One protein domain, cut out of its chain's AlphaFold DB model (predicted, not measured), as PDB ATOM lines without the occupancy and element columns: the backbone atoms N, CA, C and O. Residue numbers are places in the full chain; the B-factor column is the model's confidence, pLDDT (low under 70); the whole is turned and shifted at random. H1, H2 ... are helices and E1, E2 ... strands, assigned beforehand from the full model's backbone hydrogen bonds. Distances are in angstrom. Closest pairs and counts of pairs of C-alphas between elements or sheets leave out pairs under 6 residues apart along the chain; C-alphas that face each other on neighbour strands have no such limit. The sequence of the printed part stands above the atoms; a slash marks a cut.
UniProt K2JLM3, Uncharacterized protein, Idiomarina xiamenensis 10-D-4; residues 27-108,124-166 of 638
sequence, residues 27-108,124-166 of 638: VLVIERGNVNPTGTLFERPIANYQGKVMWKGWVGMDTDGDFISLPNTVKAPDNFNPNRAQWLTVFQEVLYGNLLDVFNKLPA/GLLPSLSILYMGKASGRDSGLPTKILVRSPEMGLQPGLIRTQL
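What this domain is: This is residues 27 to 108 and 124 to 166 of the 638 residues of an uncharacterized protein of Idiomarina xiamenensis 10-D-4 (UniProt K2JLM3). A twisted sheet of five strands has one long helix, H1, packed along one face, over the part of the sheet made by E3, E2 and E4. These make two layers, a sheet with a helix on one face; the short helix H2 ends the printed part. The 125 printed residues run E1, E2, E3, H1, E4, E5, H2; the mixed sheet has the order E3, E2, E4, E1, E5, and the class is mixed, helices and strands. The whole is compact, with a radius of gyration of the C-alphas of 14.9 A, yet elongated, spanning 47 by 29 by 26 A.

How they stand to each other: E1, residues 27 to 32, is parallel to edge strand E5, residues 147 to 151, with N 30 and O 149 within hydrogen-bond range at 2.8 A. E1 is antiparallel to E4, residues 129 to 135 (N 29 and O 132, 2.8 A). E2, residues 52 to 61, is antiparallel to E4 (N 57 and O 131, 2.8 A). E2 forms a hairpin with edge strand E3, residues 67 to 70 (N 68 and O 60, 2.8 A). H1, residues 82 to 105, is on the sheet at a height of 8.9 A, over E2 and along it at 15 degrees on the local plane; only just, it is not over E4, on which 2 of its C-alphas fall. The closest C-alphas of H1 and E2 are those of Tyr 96 and Val 59, 5.9 A. H2, residues 159 to 166, only grazes the sheet. H2 is close to but not clearly touching H1, the C-alphas of Thr 164 and Leu 99 being 7.9 A apart. O i to N i+4 pairs are within range in 18 of 20 for H1 and 3 of 4 for H2.

Where its parts are: E1 begins at C-alpha 27 (7.249, 29.796, -5.365). E2 measures 25.9 A and bends by 64 degrees at residue 55; H1 measures 35.1 A and E4 19.1 A. H2 ends at C-alpha 166 (12.046, 44.968, -11.974).

The domain as a whole: Residues 109 to 123 are not printed, and C-alphas 108 and 124 are 8.8 A apart across the cut. The links E1 to E2, E3 to H1 and E4 to E5 are long. Low confidence, under 70, covers 38 residues, among them 43 to 48 and 153 to 161.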
ATOM      1  N   VAL A  27       6.427  28.658  -4.945       93.00
ATOM      2  CA  VAL A  27       7.249  29.796  -5.365       93.00
ATOM      3  C   VAL A  27       6.853  30.243  -6.767       93.00
ATOM      4  O   VAL A  27       6.733  29.428  -7.684       93.00
ATOM      5  N   LEU A  28       6.668  31.550  -6.945       94.06
ATOM      6  CA  LEU A  28       6.596  32.177  -8.260       94.06
ATOM      7  C   LEU A  28       8.013  32.492  -8.739       94.06
ATOM      8  O   LEU A  28       8.633  33.437  -8.260       94.06
ATOM      9  N   VAL A  29       8.517  31.714  -9.685       94.38
ATOM     10  CA  VAL A  29       9.824  31.922 -10.303       94.38
ATOM     11  C   VAL A  29       9.664  32.766 -11.565       94.38
ATOM     12  O   VAL A  29       8.856  32.446 -12.434       94.38
ATOM     13  N   ILE A  30      10.434  33.845 -11.677       93.44
ATOM     14  CA  ILE A  30      10.502  34.694 -12.866       93.44
ATOM     15  C   ILE A  30      11.910  34.592 -13.439       93.44
ATOM     16  O   ILE A  30      12.881  35.009 -12.807       93.44
ATOM     17  N   GLU A  31      11.998  34.044 -14.642       87.44
ATOM     18  CA  GLU A  31      13.244  33.715 -15.333       87.44
ATOM     19  C   GLU A  31      13.279  34.403 -16.704       87.44
ATOM     20  O   GLU A  31      12.242  34.636 -17.322       87.44
ATOM     21  N   ARG A  32      14.472  34.742 -17.186       79.31
ATOM     22  CA  ARG A  32      14.719  35.252 -18.531       79.31
ATOM     23  C   ARG A  32      14.501  34.179 -19.597       79.31
ATOM     24  O   ARG A  32      14.782  33.001 -19.416       79.31
ATOM     25  N   GLY A  33      14.069  34.624 -20.767       79.00
ATOM     26  CA  GLY A  33      13.818  33.764 -21.916       79.00
ATOM     27  C   GLY A  33      12.519  32.969 -21.797       79.00
ATOM     28  O   GLY A  33      11.715  33.155 -20.880       79.00
ATOM     29  N   ASN A  34      12.294  32.094 -22.775       81.00
ATOM     30  CA  ASN A  34      11.153  31.182 -22.815       81.00
ATOM     31  C   ASN A  34      11.570  29.808 -22.271       81.00
ATOM     32  O   ASN A  34      12.049  28.954 -23.012       81.00
ATOM     33  N   VAL A  35      11.396  29.598 -20.969       79.88
ATOM     34  CA  VAL A  35      11.777  28.368 -20.274       79.88
ATOM     35  C   VAL A  35      10.792  27.258 -20.615       79.88
ATOM     36  O   VAL A  35       9.585  27.383 -20.390       79.88
ATOM     37  N   ASN A  36      11.291  26.142 -21.139       76.12
ATOM     38  CA  ASN A  36      10.486  24.938 -21.316       76.12
ATOM     39  C   ASN A  36      10.176  24.316 -19.933       76.12
ATOM     40  O   ASN A  36      11.124  24.049 -19.198       76.12
ATOM     41  N   PRO A  37       8.903  24.045 -19.562       76.56
ATOM     42  CA  PRO A  37       8.548  23.396 -18.292       76.56
ATOM     43  C   PRO A  37       9.226  22.047 -18.019       76.56
ATOM     44  O   PRO A  37       9.283  21.627 -16.866       76.56
ATOM     45  N   THR A  38       9.712  21.363 -19.058       69.31
ATOM     46  CA  THR A  38      10.471  20.105 -18.946       69.31
ATOM     47  C   THR A  38      11.966  20.278 -19.218       69.31
ATOM     48  O   THR A  38      12.689  19.289 -19.246       69.31
ATOM     49  N   GLY A  39      12.419  21.509 -19.465       66.94
ATOM     50  CA  GLY A  39      13.808  21.835 -19.764       66.94
ATOM     51  C   GLY A  39      14.600  22.210 -18.513       66.94
ATOM     52  O   GLY A  39      14.450  21.611 -17.445       66.94
ATOM     53  N   THR A  40      15.438  23.232 -18.656       65.25
ATOM     54  CA  THR A  40      16.404  23.673 -17.642       65.25
ATOM     55  C   THR A  40      15.973  24.994 -17.002       65.25
ATOM     56  O   THR A  40      15.482  25.891 -17.686       65.25
ATOM     57  N   LEU A  41      16.171  25.118 -15.688       69.25
ATOM     58  CA  LEU A  41      15.967  26.326 -14.891       69.25
ATOM     59  C   LEU A  41      17.160  26.514 -13.945       69.25
ATOM     60  O   LEU A  41      17.475  25.612 -13.163       69.25
ATOM     61  N   PHE A  42      17.791  27.688 -13.999       72.38
ATOM     62  CA  PHE A  42      19.027  28.009 -13.270       72.38
ATOM     63  C   PHE A  42      20.094  26.913 -13.426       72.38
ATOM     64  O   PHE A  42      20.486  26.255 -12.456       72.38
ATOM     65  N   GLU A  43      20.423  26.607 -14.683       59.00
ATOM     66  CA  GLU A  43      21.344  25.537 -15.103       59.00
ATOM     67  C   GLU A  43      20.987  24.105 -14.666       59.00
ATOM     68  O   GLU A  43      21.693  23.166 -15.014       59.00
ATOM     69  N   ARG A  44      19.877  23.859 -13.959       56.41
ATOM     70  CA  ARG A  44      19.462  22.500 -13.574       56.41
ATOM     71  C   ARG A  44      18.193  22.064 -14.301       56.41
ATOM     72  O   ARG A  44      17.266  22.865 -14.422       56.41
ATOM     73  N   PRO A  45      18.089  20.793 -14.737       65.69
ATOM     74  CA  PRO A  45      16.823  20.244 -15.200       65.69
ATOM     75  C   PRO A  45      15.722  20.517 -14.177       65.69
ATOM     76  O   PRO A  45      15.904  20.257 -12.985       65.69
ATOM     77  N   ILE A  46      14.571  21.014 -14.631       69.19
ATOM     78  CA  ILE A  46      13.452  21.365 -13.744       69.19
ATOM     79  C   ILE A  46      13.020  20.157 -12.897       69.19
ATOM     80  O   ILE A  46      12.651  20.310 -11.733       69.19
ATOM     81  N   ALA A  47      13.136  18.948 -13.452       68.88
ATOM     82  CA  ALA A  47      12.843  17.686 -12.774       68.88
ATOM     83  C   ALA A  47      13.677  17.438 -11.500       68.88
ATOM     84  O   ALA A  47      13.267  16.640 -10.659       68.88
ATOM     85  N   ASN A  48      14.817  18.121 -11.338       65.44
ATOM     86  CA  ASN A  48      15.691  17.972 -10.174       65.44
ATOM     87  C   ASN A  48      15.256  18.837  -8.984       65.44
ATOM     88  O   ASN A  48      15.747  18.640  -7.871       65.44
ATOM     89  N   TYR A  49      14.344  19.791  -9.188       73.50
ATOM     90  CA  TYR A  49      13.759  20.542  -8.084       73.50
ATOM     91  C   TYR A  49      12.638  19.736  -7.426       73.50
ATOM     92  O   TYR A  49      11.857  19.046  -8.077       73.50
ATOM     93  N   GLN A  50      12.503  19.871  -6.104       76.62
ATOM     94  CA  GLN A  50      11.416  19.220  -5.364       76.62
ATOM     95  C   GLN A  50      10.025  19.782  -5.720       76.62
ATOM     96  O   GLN A  50       9.009  19.138  -5.439       76.62
ATOM     97  N   GLY A  51       9.971  20.991  -6.288       80.88
ATOM     98  CA  GLY A  51       8.754  21.641  -6.759       80.88
ATOM     99  C   GLY A  51       8.503  21.378  -8.243       80.88
ATOM    100  O   GLY A  51       9.376  21.601  -9.076       80.88
ATOM    101  N   LYS A  52       7.283  20.957  -8.587       86.38
ATOM    102  CA  LYS A  52       6.837  20.803  -9.978       86.38
ATOM    103  C   LYS A  52       6.298  22.122 -10.512       86.38
ATOM    104  O   LYS A  52       5.677  22.875  -9.764       86.38
ATOM    105  N   VAL A  53       6.460  22.367 -11.811       88.56
ATOM    106  CA  VAL A  53       5.772  23.469 -12.499       88.56
ATOM    107  C   VAL A  53       4.279  23.149 -12.547       88.56
ATOM    108  O   VAL A  53       3.874  22.140 -13.118       88.56
ATOM    109  N   MET A  54       3.462  23.996 -11.927       87.69
ATOM    110  CA  MET A  54       2.000  23.862 -11.904       87.69
ATOM    111  C   MET A  54       1.312  24.833 -12.866       87.69
ATOM    112  O   MET A  54       0.173  24.604 -13.262       87.69
ATOM    113  N   TRP A  55       1.995  25.920 -13.227       89.62
ATOM    114  CA  TRP A  55       1.521  26.924 -14.174       89.62
ATOM    115  C   TRP A  55       2.721  27.620 -14.822       89.62
ATOM    116  O   TRP A  55       3.717  27.881 -14.142       89.62
ATOM    117  N   LYS A  56       2.619  27.935 -16.117       90.50
ATOM    118  CA  LYS A  56       3.611  28.723 -16.859       90.50
ATOM    119  C   LYS A  56       2.930  29.875 -17.596       90.50
ATOM    120  O   LYS A  56       1.967  29.663 -18.313       90.50
ATOM    121  N   GLY A  57       3.496  31.064 -17.517       91.31
ATOM    122  CA  GLY A  57       3.236  32.160 -18.441       91.31
ATOM    123  C   GLY A  57       4.532  32.572 -19.119       91.31
ATOM    124  O   GLY A  57       5.621  32.300 -18.610       91.31
ATOM    125  N   TRP A  58       4.428  33.236 -20.262       91.06
ATOM    126  CA  TRP A  58       5.570  33.868 -20.905       91.06
ATOM    127  C   TRP A  58       5.176  35.200 -21.544       91.06
ATOM    128  O   TRP A  58       4.057  35.360 -22.039       91.06
ATOM    129  N   VAL A  59       6.090  36.162 -21.491       89.44
ATOM    130  CA  VAL A  59       5.969  37.495 -22.085       89.44
ATOM    131  C   VAL A  59       7.287  37.803 -22.781       89.44
ATOM    132  O   VAL A  59       8.330  37.770 -22.134       89.44
ATOM    133  N   GLY A  60       7.272  38.114 -24.071       86.00
ATOM    134  CA  GLY A  60       8.507  38.378 -24.805       86.00
ATOM    135  C   GLY A  60       8.277  38.618 -26.288       86.00
ATOM    136  O   GLY A  60       7.148  38.824 -26.720       86.00
ATOM    137  N   MET A  61       9.363  38.622 -27.061       76.94
ATOM    138  CA  MET A  61       9.295  38.723 -28.521       76.94
ATOM    139  C   MET A  61       9.242  37.332 -29.146       76.94
ATOM    140  O   MET A  61      10.020  36.463 -28.742       76.94
ATOM    141  N   ASP A  62       8.353  37.133 -30.112       72.69
ATOM    142  CA  ASP A  62       8.325  35.926 -30.936       72.69
ATOM    143  C   ASP A  62       9.364  35.963 -32.075       72.69
ATOM    144  O   ASP A  62      10.217  36.853 -32.147       72.69
ATOM    145  N   THR A  63       9.322  34.956 -32.951       68.56
ATOM    146  CA  THR A  63      10.233  34.813 -34.099       68.56
ATOM    147  C   THR A  63      10.060  35.907 -35.151       68.56
ATOM    148  O   THR A  63      11.021  36.237 -35.851       68.56
ATOM    149  N   ASP A  64       8.867  36.495 -35.234       66.31
ATOM    150  CA  ASP A  64       8.526  37.546 -36.194       66.31
ATOM    151  C   ASP A  64       8.902  38.942 -35.659       66.31
ATOM    152  O   ASP A  64       8.986  39.919 -36.408       66.31
ATOM    153  N   GLY A  65       9.260  39.020 -34.372       67.31
ATOM    154  CA  GLY A  65       9.663  40.242 -33.687       67.31
ATOM    155  C   GLY A  65       8.492  41.000 -33.068       67.31
ATOM    156  O   GLY A  65       8.677  42.147 -32.640       67.31
ATOM    157  N   ASP A  66       7.318  40.372 -32.999       76.50
ATOM    158  CA  ASP A  66       6.156  40.901 -32.307       76.50
ATOM    159  C   ASP A  66       6.269  40.623 -30.809       76.50
ATOM    160  O   ASP A  66       6.721  39.569 -30.356       76.50
ATOM    161  N   PHE A  67       5.880  41.612 -30.006       80.69
ATOM    162  CA  PHE A  67       5.853  41.463 -28.561       80.69
ATOM    163  C   PHE A  67       4.528  40.825 -28.157       80.69
ATOM    164  O   PHE A  67       3.473  41.434 -28.331       80.69
ATOM    165  N   ILE A  68       4.586  39.615 -27.607       85.12
ATOM    166  CA  ILE A  68       3.415  38.793 -27.313       85.12
ATOM    167  C   ILE A  68       3.422  38.282 -25.868       85.12
ATOM    168  O   ILE A  68       4.421  38.334 -25.143       85.12
ATOM    169  N   SER A  69       2.277  37.750 -25.449       89.00
ATOM    170  CA  SER A  69       2.127  36.990 -24.212       89.00
ATOM    171  C   SER A  69       1.490  35.641 -24.509       89.00
ATOM    172  O   SER A  69       0.461  35.588 -25.182       89.00
ATOM    173  N   LEU A  70       2.055  34.565 -23.967       82.75
ATOM    174  CA  LEU A  70       1.535  33.209 -24.133       82.75
ATOM    175  C   LEU A  70       1.056  32.665 -22.779       82.75
ATOM    176  O   LEU A  70       1.891  32.452 -21.889       82.75
ATOM    177  N   PRO A  71      -0.260  32.485 -22.567       69.81
ATOM    178  CA  PRO A  71      -0.779  31.857 -21.360       69.81
ATOM    179  C   PRO A  71      -0.652  30.321 -21.390       69.81
ATOM    180  O   PRO A  71      -0.654  29.690 -22.441       69.81
ATOM    181  N   ASN A  72      -0.531  29.765 -20.184       65.94
ATOM    182  CA  ASN A  72      -0.401  28.369 -19.747       65.94
ATOM    183  C   ASN A  72      -0.378  27.222 -20.774       65.94
ATOM    184  O   ASN A  72      -1.395  26.822 -21.331       65.94
ATOM    185  N   THR A  73       0.787  26.571 -20.855       55.44
ATOM    186  CA  THR A  73       1.024  25.310 -21.576       55.44
ATOM    187  C   THR A  73       1.047  24.077 -20.659       55.44
ATOM    188  O   THR A  73       1.296  22.973 -21.134       55.44
ATOM    189  N   VAL A  74       0.839  24.235 -19.343       66.81
ATOM    190  CA  VAL A  74       0.928  23.137 -18.363       66.81
ATOM    191  C   VAL A  74      -0.461  22.789 -17.836       66.81
ATOM    192  O   VAL A  74      -1.176  23.660 -17.334       66.81
ATOM    193  N   LYS A  75      -0.840  21.504 -17.911       66.81
ATOM    194  CA  LYS A  75      -2.073  21.004 -17.289       66.81
ATOM    195  C   LYS A  75      -1.945  21.161 -15.772       66.81
ATOM    196  O   LYS A  75      -1.185  20.433 -15.135       66.81
ATOM    197  N   ALA A  76      -2.657  22.139 -15.219       69.50
ATOM    198  CA  ALA A  76      -2.670  22.376 -13.784       69.50
ATOM    199  C   ALA A  76      -3.212  21.132 -13.046       69.50
ATOM    200  O   ALA A  76      -4.063  20.427 -13.598       69.50
ATOM    201  N   PRO A  77      -2.745  20.845 -11.818       72.56
ATOM    202  CA  PRO A  77      -3.323  19.790 -10.988       72.56
ATOM    203  C   PRO A  77      -4.830  19.997 -10.767       72.56
ATOM    204  O   PRO A  77      -5.281  21.140 -10.679       72.56
ATOM    205  N   ASP A  78      -5.596  18.916 -10.590       71.06
ATOM    206  CA  ASP A  78      -7.063  18.975 -10.426       71.06
ATOM    207  C   ASP A  78      -7.517  19.811  -9.206       71.06
ATOM    208  O   ASP A  78      -8.650  20.277  -9.143       71.06
ATOM    209  N   ASN A  79      -6.620  20.050  -8.244       71.62
ATOM    210  CA  ASN A  79      -6.834  20.878  -7.054       71.62
ATOM    211  C   ASN A  79      -6.126  22.247  -7.113       71.62
ATOM    212  O   ASN A  79      -5.874  22.867  -6.075       71.62
ATOM    213  N   PHE A  80      -5.765  22.731  -8.304       79.44
ATOM    214  CA  PHE A  80      -5.137  24.038  -8.447       79.44
ATOM    215  C   PHE A  80      -6.126  25.160  -8.106       79.44
ATOM    216  O   PHE A  80      -7.203  25.265  -8.684       79.44
ATOM    217  N   ASN A  81      -5.750  26.019  -7.158       79.94
ATOM    218  CA  ASN A  81      -6.619  27.085  -6.665       79.94
ATOM    219  C   ASN A  81      -7.035  28.047  -7.810       79.94
ATOM    220  O   ASN A  81      -6.161  28.685  -8.408       79.94
ATOM    221  N   PRO A  82      -8.340  28.218  -8.103       81.06
ATOM    222  CA  PRO A  82      -8.800  29.052  -9.217       81.06
ATOM    223  C   PRO A  82      -8.473  30.540  -9.029       81.06
ATOM    224  O   PRO A  82      -8.079  31.207  -9.985       81.06
ATOM    225  N   ASN A  83      -8.526  31.055  -7.794       81.38
ATOM    226  CA  ASN A  83      -8.149  32.444  -7.497       81.38
ATOM    227  C   ASN A  83      -6.664  32.693  -7.782       81.38
ATOM    228  O   ASN A  83      -6.266  33.793  -8.163       81.38
ATOM    229  N   ARG A  84      -5.833  31.659  -7.620       85.38
ATOM    230  CA  ARG A  84      -4.414  31.722  -7.956       85.38
ATOM    231  C   ARG A  84      -4.188  31.707  -9.460       85.38
ATOM    232  O   ARG A  84      -3.389  32.501  -9.940       85.38
ATOM    233  N   ALA A  85      -4.876  30.833 -10.195       85.12
ATOM    234  CA  ALA A  85      -4.804  30.824 -11.655       85.12
ATOM    235  C   ALA A  85      -5.158  32.205 -12.220       85.12
ATOM    236  O   ALA A  85      -4.395  32.763 -13.002       85.12
ATOM    237  N   GLN A  86      -6.249  32.798 -11.727       86.81
ATOM    238  CA  GLN A  86      -6.647  34.154 -12.089       86.81
ATOM    239  C   GLN A  86      -5.575  35.189 -11.720       86.81
ATOM    240  O   GLN A  86      -5.257  36.050 -12.536       86.81
ATOM    241  N   TRP A  87      -4.990  35.107 -10.519       89.81
ATOM    242  CA  TRP A  87      -3.912  36.012 -10.111       89.81
ATOM    243  C   TRP A  87      -2.712  35.943 -11.059       89.81
ATOM    244  O   TRP A  87      -2.207  36.985 -11.466       89.81
ATOM    245  N   LEU A  88      -2.278  34.735 -11.434       90.81
ATOM    246  CA  LEU A  88      -1.136  34.513 -12.327       90.81
ATOM    247  C   LEU A  88      -1.407  35.048 -13.738       90.81
ATOM    248  O   LEU A  88      -0.545  35.709 -14.315       90.81
ATOM    249  N   THR A  89      -2.620  34.840 -14.253       90.25
ATOM    250  CA  THR A  89      -3.060  35.412 -15.530       90.25
ATOM    251  C   THR A  89      -3.038  36.939 -15.491       90.25
ATOM    252  O   THR A  89      -2.398  37.558 -16.337       90.25
ATOM    253  N   VAL A  90      -3.641  37.565 -14.473       91.06
ATOM    254  CA  VAL A  90      -3.634  39.035 -14.354       91.06
ATOM    255  C   VAL A  90      -2.211  39.567 -14.177       91.06
ATOM    256  O   VAL A  90      -1.855  40.594 -14.751       91.06
ATOM    257  N   PHE A  91      -1.372  38.879 -13.400       92.75
ATOM    258  CA  PHE A  91       0.035  39.237 -13.246       92.75
ATOM    259  C   PHE A  91       0.745  39.273 -14.606       92.75
ATOM    260  O   PHE A  91       1.399  40.266 -14.930       92.75
ATOM    261  N   GLN A  92       0.570  38.232 -15.425       93.12
ATOM    262  CA  GLN A  92       1.134  38.158 -16.770       93.12
ATOM    263  C   GLN A  92       0.611  39.274 -17.683       93.12
ATOM    264  O   GLN A  92       1.411  39.929 -18.347       93.12
ATOM    265  N   GLU A  93      -0.699  39.525 -17.699       91.88
ATOM    266  CA  GLU A  93      -1.323  40.565 -18.526       91.88
ATOM    267  C   GLU A  93      -0.812  41.966 -18.169       91.88
ATOM    268  O   GLU A  93      -0.461  42.759 -19.046       91.88
ATOM    269  N   VAL A  94      -0.711  42.270 -16.871       91.31
ATOM    270  CA  VAL A  94      -0.185  43.557 -16.401       91.31
ATOM    271  C   VAL A  94       1.304  43.680 -16.720       91.31
ATOM    272  O   VAL A  94       1.760  44.765 -17.099       91.31
ATOM    273  N   LEU A  95       2.080  42.602 -16.583       91.31
ATOM    274  CA  LEU A  95       3.491  42.599 -16.965       91.31
ATOM    275  C   LEU A  95       3.648  42.859 -18.468       91.31
ATOM    276  O   LEU A  95       4.398  43.758 -18.850       91.31
ATOM    277  N   TYR A  96       2.894  42.135 -19.297       91.94
ATOM    278  CA  TYR A  96       2.851  42.309 -20.745       91.94
ATOM    279  C   TYR A  96       2.506  43.743 -21.132       91.94
ATOM    280  O   TYR A  96       3.297  44.377 -21.823       91.94
ATOM    281  N   GLY A  97       1.406  44.304 -20.621       89.06
ATOM    282  CA  GLY A  97       1.008  45.678 -20.934       89.06
ATOM    283  C   GLY A  97       2.084  46.706 -20.566       89.06
ATOM    284  O   GLY A  97       2.384  47.608 -21.346       89.06
ATOM    285  N   ASN A  98       2.743  46.538 -19.413       85.50
ATOM    286  CA  ASN A  98       3.833  47.429 -19.004       85.50
ATOM    287  C   ASN A  98       5.064  47.336 -19.915       85.50
ATOM    288  O   ASN A  98       5.703  48.358 -20.167       85.50
ATOM    289  N   LEU A  99       5.428  46.135 -20.367       84.62
ATOM    290  CA  LEU A  99       6.573  45.941 -21.255       84.62
ATOM    291  C   LEU A  99       6.243  46.336 -22.703       84.62
ATOM    292  O   LEU A  99       7.085  46.940 -23.367       84.62
ATOM    293  N   LEU A 100       5.006  46.121 -23.154       85.50
ATOM    294  CA  LEU A 100       4.496  46.574 -24.448       85.50
ATOM    295  C   LEU A 100       4.505  48.107 -24.549       85.50
ATOM    296  O   LEU A 100       4.915  48.667 -25.564       85.50
ATOM    297  N   ASP A 101       4.138  48.816 -23.481       80.56
ATOM    298  CA  ASP A 101       4.248  50.279 -23.419       80.56
ATOM    299  C   ASP A 101       5.688  50.769 -23.616       80.56
ATOM    300  O   ASP A 101       5.919  51.838 -24.193       80.56
ATOM    301  N   VAL A 102       6.667  50.012 -23.112       76.06
ATOM    302  CA  VAL A 102       8.089  50.301 -23.322       76.06
ATOM    303  C   VAL A 102       8.470  49.981 -24.765       76.06
ATOM    304  O   VAL A 102       9.042  50.846 -25.427       76.06
ATOM    305  N   PHE A 103       8.077  48.814 -25.285       74.38
ATOM    306  CA  PHE A 103       8.278  48.409 -26.682       74.38
ATOM    307  C   PHE A 103       7.781  49.449 -27.682       74.38
ATOM    308  O   PHE A 103       8.463  49.793 -28.651       74.38
ATOM    309  N   ASN A 104       6.586  49.985 -27.452       75.38
ATOM    310  CA  ASN A 104       5.953  50.958 -28.334       75.38
ATOM    311  C   ASN A 104       6.717  52.282 -28.398       75.38
ATOM    312  O   ASN A 104       6.662  52.962 -29.419       75.38
ATOM    313  N   LYS A 105       7.495  52.601 -27.360       71.81
ATOM    314  CA  LYS A 105       8.341  53.799 -27.287       71.81
ATOM    315  C   LYS A 105       9.758  53.573 -27.818       71.81
ATOM    316  O   LYS A 105      10.497  54.545 -27.969       71.81
ATOM    317  N   LEU A 106      10.161  52.328 -28.089       63.69
ATOM    318  CA  LEU A 106      11.485  52.036 -28.635       63.69
ATOM    319  C   LEU A 106      11.568  52.431 -30.120       63.69
ATOM    320  O   LEU A 106      10.658  52.118 -30.896       63.69
ATOM    321  N   PRO A 107      12.661  53.089 -30.549       57.84
ATOM    322  CA  PRO A 107      12.863  53.420 -31.953       57.84
ATOM    323  C   PRO A 107      13.114  52.150 -32.780       57.84
ATOM    324  O   PRO A 107      13.937  51.313 -32.410       57.84
ATOM    325  N   ALA A 108      12.450  52.025 -33.931       56.69
ATOM    326  CA  ALA A 108      12.751  50.970 -34.898       56.69
ATOM    327  C   ALA A 108      14.114  51.228 -35.564       56.69
ATOM    328  O   ALA A 108      14.390  52.351 -35.995       56.69
ATOM    329  N   GLY A 124      16.199  46.075 -29.649       48.28
ATOM    330  CA  GLY A 124      16.385  46.498 -28.280       48.28
ATOM    331  C   GLY A 124      15.576  45.638 -27.338       48.28
ATOM    332  O   GLY A 124      14.445  45.988 -27.037       48.28
ATOM    333  N   LEU A 125      16.195  44.562 -26.849       53.75
ATOM    334  CA  LEU A 125      16.381  44.384 -25.409       53.75
ATOM    335  C   LEU A 125      15.123  44.695 -24.598       53.75
ATOM    336  O   LEU A 125      15.117  45.596 -23.761       53.75
ATOM    337  N   LEU A 126      14.034  43.999 -24.889       61.81
ATOM    338  CA  LEU A 126      12.961  43.879 -23.922       61.81
ATOM    339  C   LEU A 126      13.188  42.614 -23.116       61.81
ATOM    340  O   LEU A 126      13.654  41.618 -23.674       61.81
ATOM    341  N   PRO A 127      12.854  42.634 -21.818       67.00
ATOM    342  CA  PRO A 127      12.843  41.418 -21.030       67.00
ATOM    343  C   PRO A 127      11.905  40.401 -21.695       67.00
ATOM    344  O   PRO A 127      10.704  40.640 -21.801       67.00
ATOM    345  N   SER A 128      12.465  39.282 -22.153       79.69
ATOM    346  CA  SER A 128      11.712  38.052 -22.398       79.69
ATOM    347  C   SER A 128      11.675  37.312 -21.071       79.69
ATOM    348  O   SER A 128      12.740  37.044 -20.517       79.69
ATOM    349  N   LEU A 129      10.487  37.070 -20.525       87.19
ATOM    350  CA  LEU A 129      10.296  36.579 -19.165       87.19
ATOM    351  C   LEU A 129       9.331  35.401 -19.136       87.19
ATOM    352  O   LEU A 129       8.173  35.513 -19.540       87.19
ATOM    353  N   SER A 130       9.803  34.292 -18.586       89.38
ATOM    354  CA  SER A 130       8.983  33.173 -18.145       89.38
ATOM    355  C   SER A 130       8.535  33.384 -16.711       89.38
ATOM    356  O   SER A 130       9.309  33.806 -15.857       89.38
ATOM    357  N   ILE A 131       7.277  33.054 -16.449       93.56
ATOM    358  CA  ILE A 131       6.645  33.122 -15.137       93.56
ATOM    359  C   ILE A 131       6.228  31.696 -14.791       93.56
ATOM    360  O   ILE A 131       5.271  31.174 -15.354       93.56
ATOM    361  N   LEU A 132       6.957  31.040 -13.898       91.81
ATOM    362  CA  LEU A 132       6.733  29.653 -13.511       91.81
ATOM    363  C   LEU A 132       6.215  29.621 -12.079       91.81
ATOM    364  O   LEU A 132       6.909  30.028 -11.155       91.81
ATOM    365  N   TYR A 133       5.005  29.113 -11.868       92.12
ATOM    366  CA  TYR A 133       4.542  28.822 -10.516       92.12
ATOM    367  C   TYR A 133       4.884  27.375 -10.171       92.12
ATOM    368  O   TYR A 133       4.361  26.441 -10.789       92.12
ATOM    369  N   MET A 134       5.784  27.198  -9.207       91.31
ATOM    370  CA  MET A 134       6.402  25.918  -8.881       91.31
ATOM    371  C   MET A 134       6.156  25.515  -7.428       91.31
ATOM    372  O   MET A 134       6.073  26.362  -6.543       91.31
ATOM    373  N   GLY A 135       6.067  24.212  -7.168       89.06
ATOM    374  CA  GLY A 135       5.951  23.677  -5.812       89.06
ATOM    375  C   GLY A 135       5.162  22.373  -5.752       89.06
ATOM    376  O   GLY A 135       5.286  21.514  -6.626       89.06
ATOM    377  N   LYS A 136       4.356  22.212  -4.703       82.81
ATOM    378  CA  LYS A 136       3.506  21.038  -4.470       82.81
ATOM    379  C   LYS A 136       2.064  21.501  -4.286       82.81
ATOM    380  O   LYS A 136       1.811  22.542  -3.690       82.81
ATOM    381  N   ALA A 137       1.097  20.703  -4.732       72.25
ATOM    382  CA  ALA A 137      -0.316  21.064  -4.598       72.25
ATOM    383  C   ALA A 137      -0.740  21.317  -3.132       72.25
ATOM    384  O   ALA A 137      -1.561  22.192  -2.872       72.25
ATOM    385  N   SER A 138      -0.124  20.602  -2.185       72.19
ATOM    386  CA  SER A 138      -0.286  20.758  -0.731       72.19
ATOM    387  C   SER A 138       0.777  21.645  -0.063       72.19
ATOM    388  O   SER A 138       0.870  21.663   1.163       72.19
ATOM    389  N   GLY A 139       1.614  22.337  -0.840       72.12
ATOM    390  CA  GLY A 139       2.661  23.211  -0.311       72.12
ATOM    391  C   GLY A 139       2.098  24.370   0.514       72.12
ATOM    392  O   GLY A 139       0.938  24.767   0.343       72.12
ATOM    393  N   ARG A 140       2.942  24.933   1.387       73.44
ATOM    394  CA  ARG A 140       2.667  26.188   2.094       73.44
ATOM    395  C   ARG A 140       2.290  27.256   1.070       73.44
ATOM    396  O   ARG A 140       2.765  27.242  -0.068       73.44
ATOM    397  N   ASP A 141       1.406  28.154   1.492       66.88
ATOM    398  CA  ASP A 141       0.786  29.159   0.633       66.88
ATOM    399  C   ASP A 141      -0.156  28.578  -0.440       66.88
ATOM    400  O   ASP A 141      -0.012  28.781  -1.647       66.88
ATOM    401  N   SER A 142      -1.181  27.843   0.008       56.62
ATOM    402  CA  SER A 142      -2.282  27.352  -0.839       56.62
ATOM    403  C   SER A 142      -3.181  28.479  -1.410       56.62
ATOM    404  O   SER A 142      -4.083  28.209  -2.209       56.62
ATOM    405  N   GLY A 143      -2.902  29.742  -1.053       69.75
ATOM    406  CA  GLY A 143      -3.562  30.963  -1.517       69.75
ATOM    407  C   GLY A 143      -2.867  31.648  -2.706       69.75
ATOM    408  O   GLY A 143      -2.603  31.020  -3.731       69.75
ATOM    409  N   LEU A 144      -2.642  32.963  -2.603       76.44
ATOM    410  CA  LEU A 144      -1.987  33.774  -3.643       76.44
ATOM    411  C   LEU A 144      -0.466  33.735  -3.476       76.44
ATOM    412  O   LEU A 144      -0.046  33.745  -2.331       76.44
ATOM    413  N   PRO A 145       0.342  33.819  -4.549       79.50
ATOM    414  CA  PRO A 145       1.796  33.737  -4.430       79.50
ATOM    415  C   PRO A 145       2.385  34.774  -3.457       79.50
ATOM    416  O   PRO A 145       2.316  35.986  -3.687       79.50
ATOM    417  N   THR A 146       2.981  34.289  -2.372       84.94
ATOM    418  CA  THR A 146       3.678  35.095  -1.359       84.94
ATOM    419  C   THR A 146       5.185  35.056  -1.539       84.94
ATOM    420  O   THR A 146       5.813  36.080  -1.312       84.94
ATOM    421  N   LYS A 147       5.768  33.943  -2.002       91.94
ATOM    422  CA  LYS A 147       7.208  33.826  -2.274       91.94
ATOM    423  C   LYS A 147       7.479  33.975  -3.767       91.94
ATOM    424  O   LYS A 147       6.972  33.200  -4.581       91.94
ATOM    425  N   ILE A 148       8.262  34.984  -4.128       93.44
ATOM    426  CA  ILE A 148       8.590  35.317  -5.513       93.44
ATOM    427  C   ILE A 148      10.104  35.346  -5.646       93.44
ATOM    428  O   ILE A 148      10.784  36.027  -4.886       93.44
ATOM    429  N   LEU A 149      10.625  34.627  -6.629       93.62
ATOM    430  CA  LEU A 149      12.048  34.521  -6.907       93.62
ATOM    431  C   LEU A 149      12.304  35.014  -8.329       93.62
ATOM    432  O   LEU A 149      11.738  34.479  -9.279       93.62
ATOM    433  N   VAL A 150      13.140  36.034  -8.485       91.06
ATOM    434  CA  VAL A 150      13.462  36.628  -9.785       91.06
ATOM    435  C   VAL A 150      14.938  36.433 -10.075       91.06
ATOM    436  O   VAL A 150      15.774  36.899  -9.300       91.06
ATOM    437  N   ARG A 151      15.251  35.832 -11.230       85.75
ATOM    438  CA  ARG A 151      16.565  36.017 -11.851       85.75
ATOM    439  C   ARG A 151      16.534  37.285 -12.691       85.75
ATOM    440  O   ARG A 151      15.940  37.345 -13.773       85.75
ATOM    441  N   SER A 152      17.128  38.334 -12.142       74.44
ATOM    442  CA  SER A 152      17.386  39.568 -12.870       74.44
ATOM    443  C   SER A 152      18.437  39.310 -13.959       74.44
ATOM    444  O   SER A 152      19.221  38.370 -13.840       74.44
ATOM    445  N   PRO A 153      18.470  40.092 -15.049       62.84
ATOM    446  CA  PRO A 153      19.518  39.962 -16.039       62.84
ATOM    447  C   PRO A 153      20.894  40.186 -15.432       62.84
ATOM    448  O   PRO A 153      21.127  41.249 -14.875       62.84
ATOM    449  N   GLU A 154      21.775  39.196 -15.579       53.41
ATOM    450  CA  GLU A 154      23.219  39.322 -15.360       53.41
ATOM    451  C   GLU A 154      23.764  40.494 -16.188       53.41
ATOM    452  O   GLU A 154      23.476  40.597 -17.392       53.41
ATOM    453  N   MET A 155      24.516  41.401 -15.560       50.47
ATOM    454  CA  MET A 155      25.024  42.587 -16.242       50.47
ATOM    455  C   MET A 155      26.506  42.522 -16.569       50.47
ATOM    456  O   MET A 155      27.353  43.041 -15.855       50.47
ATOM    457  N   GLY A 156      26.785  42.052 -17.781       40.56
ATOM    458  CA  GLY A 156      27.858  42.605 -18.613       40.56
ATOM    459  C   GLY A 156      27.334  43.475 -19.763       40.56
ATOM    460  O   GLY A 156      28.121  44.114 -20.457       40.56
ATOM    461  N   LEU A 157      26.010  43.487 -20.008       41.53
ATOM    462  CA  LEU A 157      25.466  43.918 -21.301       41.53
ATOM    463  C   LEU A 157      24.444  45.070 -21.266       41.53
ATOM    464  O   LEU A 157      24.485  45.834 -22.226       41.53
ATOM    465  N   GLN A 158      23.575  45.271 -20.245       53.19
ATOM    466  CA  GLN A 158      22.660  46.449 -20.186       53.19
ATOM    467  C   GLN A 158      22.010  46.813 -18.813       53.19
ATOM    468  O   GLN A 158      20.923  46.322 -18.484       53.19
ATOM    469  N   PRO A 159      22.505  47.863 -18.133       53.12
ATOM    470  CA  PRO A 159      21.874  48.534 -16.973       53.12
ATOM    471  C   PRO A 159      20.397  48.921 -17.093       53.12
ATOM    472  O   PRO A 159      19.611  48.800 -16.149       53.12
ATOM    473  N   GLY A 160      19.973  49.370 -18.275       56.97
ATOM    474  CA  GLY A 160      18.593  49.814 -18.498       56.97
ATOM    475  C   GLY A 160      17.547  48.693 -18.436       56.97
ATOM    476  O   GLY A 160      16.371  48.966 -18.155       56.97
ATOM    477  N   LEU A 161      17.959  47.443 -18.678       63.66
ATOM    478  CA  LEU A 161      17.072  46.282 -18.699       63.66
ATOM    479  C   LEU A 161      16.610  45.880 -17.302       63.66
ATOM    480  O   LEU A 161      15.407  45.707 -17.109       63.66
ATOM    481  N   ILE A 162      17.527  45.821 -16.327       70.25
ATOM    482  CA  ILE A 162      17.208  45.496 -14.925       70.25
ATOM    483  C   ILE A 162      16.102  46.408 -14.413       70.25
ATOM    484  O   ILE A 162      15.059  45.950 -13.944       70.25
ATOM    485  N   ARG A 163      16.290  47.724 -14.561       72.94
ATOM    486  CA  ARG A 163      15.320  48.712 -14.078       72.94
ATOM    487  C   ARG A 163      13.960  48.529 -14.746       72.94
ATOM    488  O   ARG A 163      12.936  48.668 -14.087       72.94
ATOM    489  N   THR A 164      13.932  48.236 -16.042       75.81
ATOM    490  CA  THR A 164      12.681  48.040 -16.788       75.81
ATOM    491  C   THR A 164      11.961  46.766 -16.347       75.81
ATOM    492  O   THR A 164      10.768  46.821 -16.044       75.81
ATOM    493  N   GLN A 165      12.692  45.655 -16.232       81.62
ATOM    494  CA  GLN A 165      12.188  44.366 -15.766       81.62
ATOM    495  C   GLN A 165      11.638  44.449 -14.343       81.62
ATOM    496  O   GLN A 165      10.462  44.159 -14.128       81.62
ATOM    497  N   LEU A 166      12.446  44.905 -13.381       85.00
ATOM    498  CA  LEU A 166      12.046  44.968 -11.974       85.00
ATOM    499  C   LEU A 166      10.850  45.906 -11.772       85.00
ATOM    500  O   LEU A 166       9.914  45.574 -11.046       85.00
TER     501      LEU A 166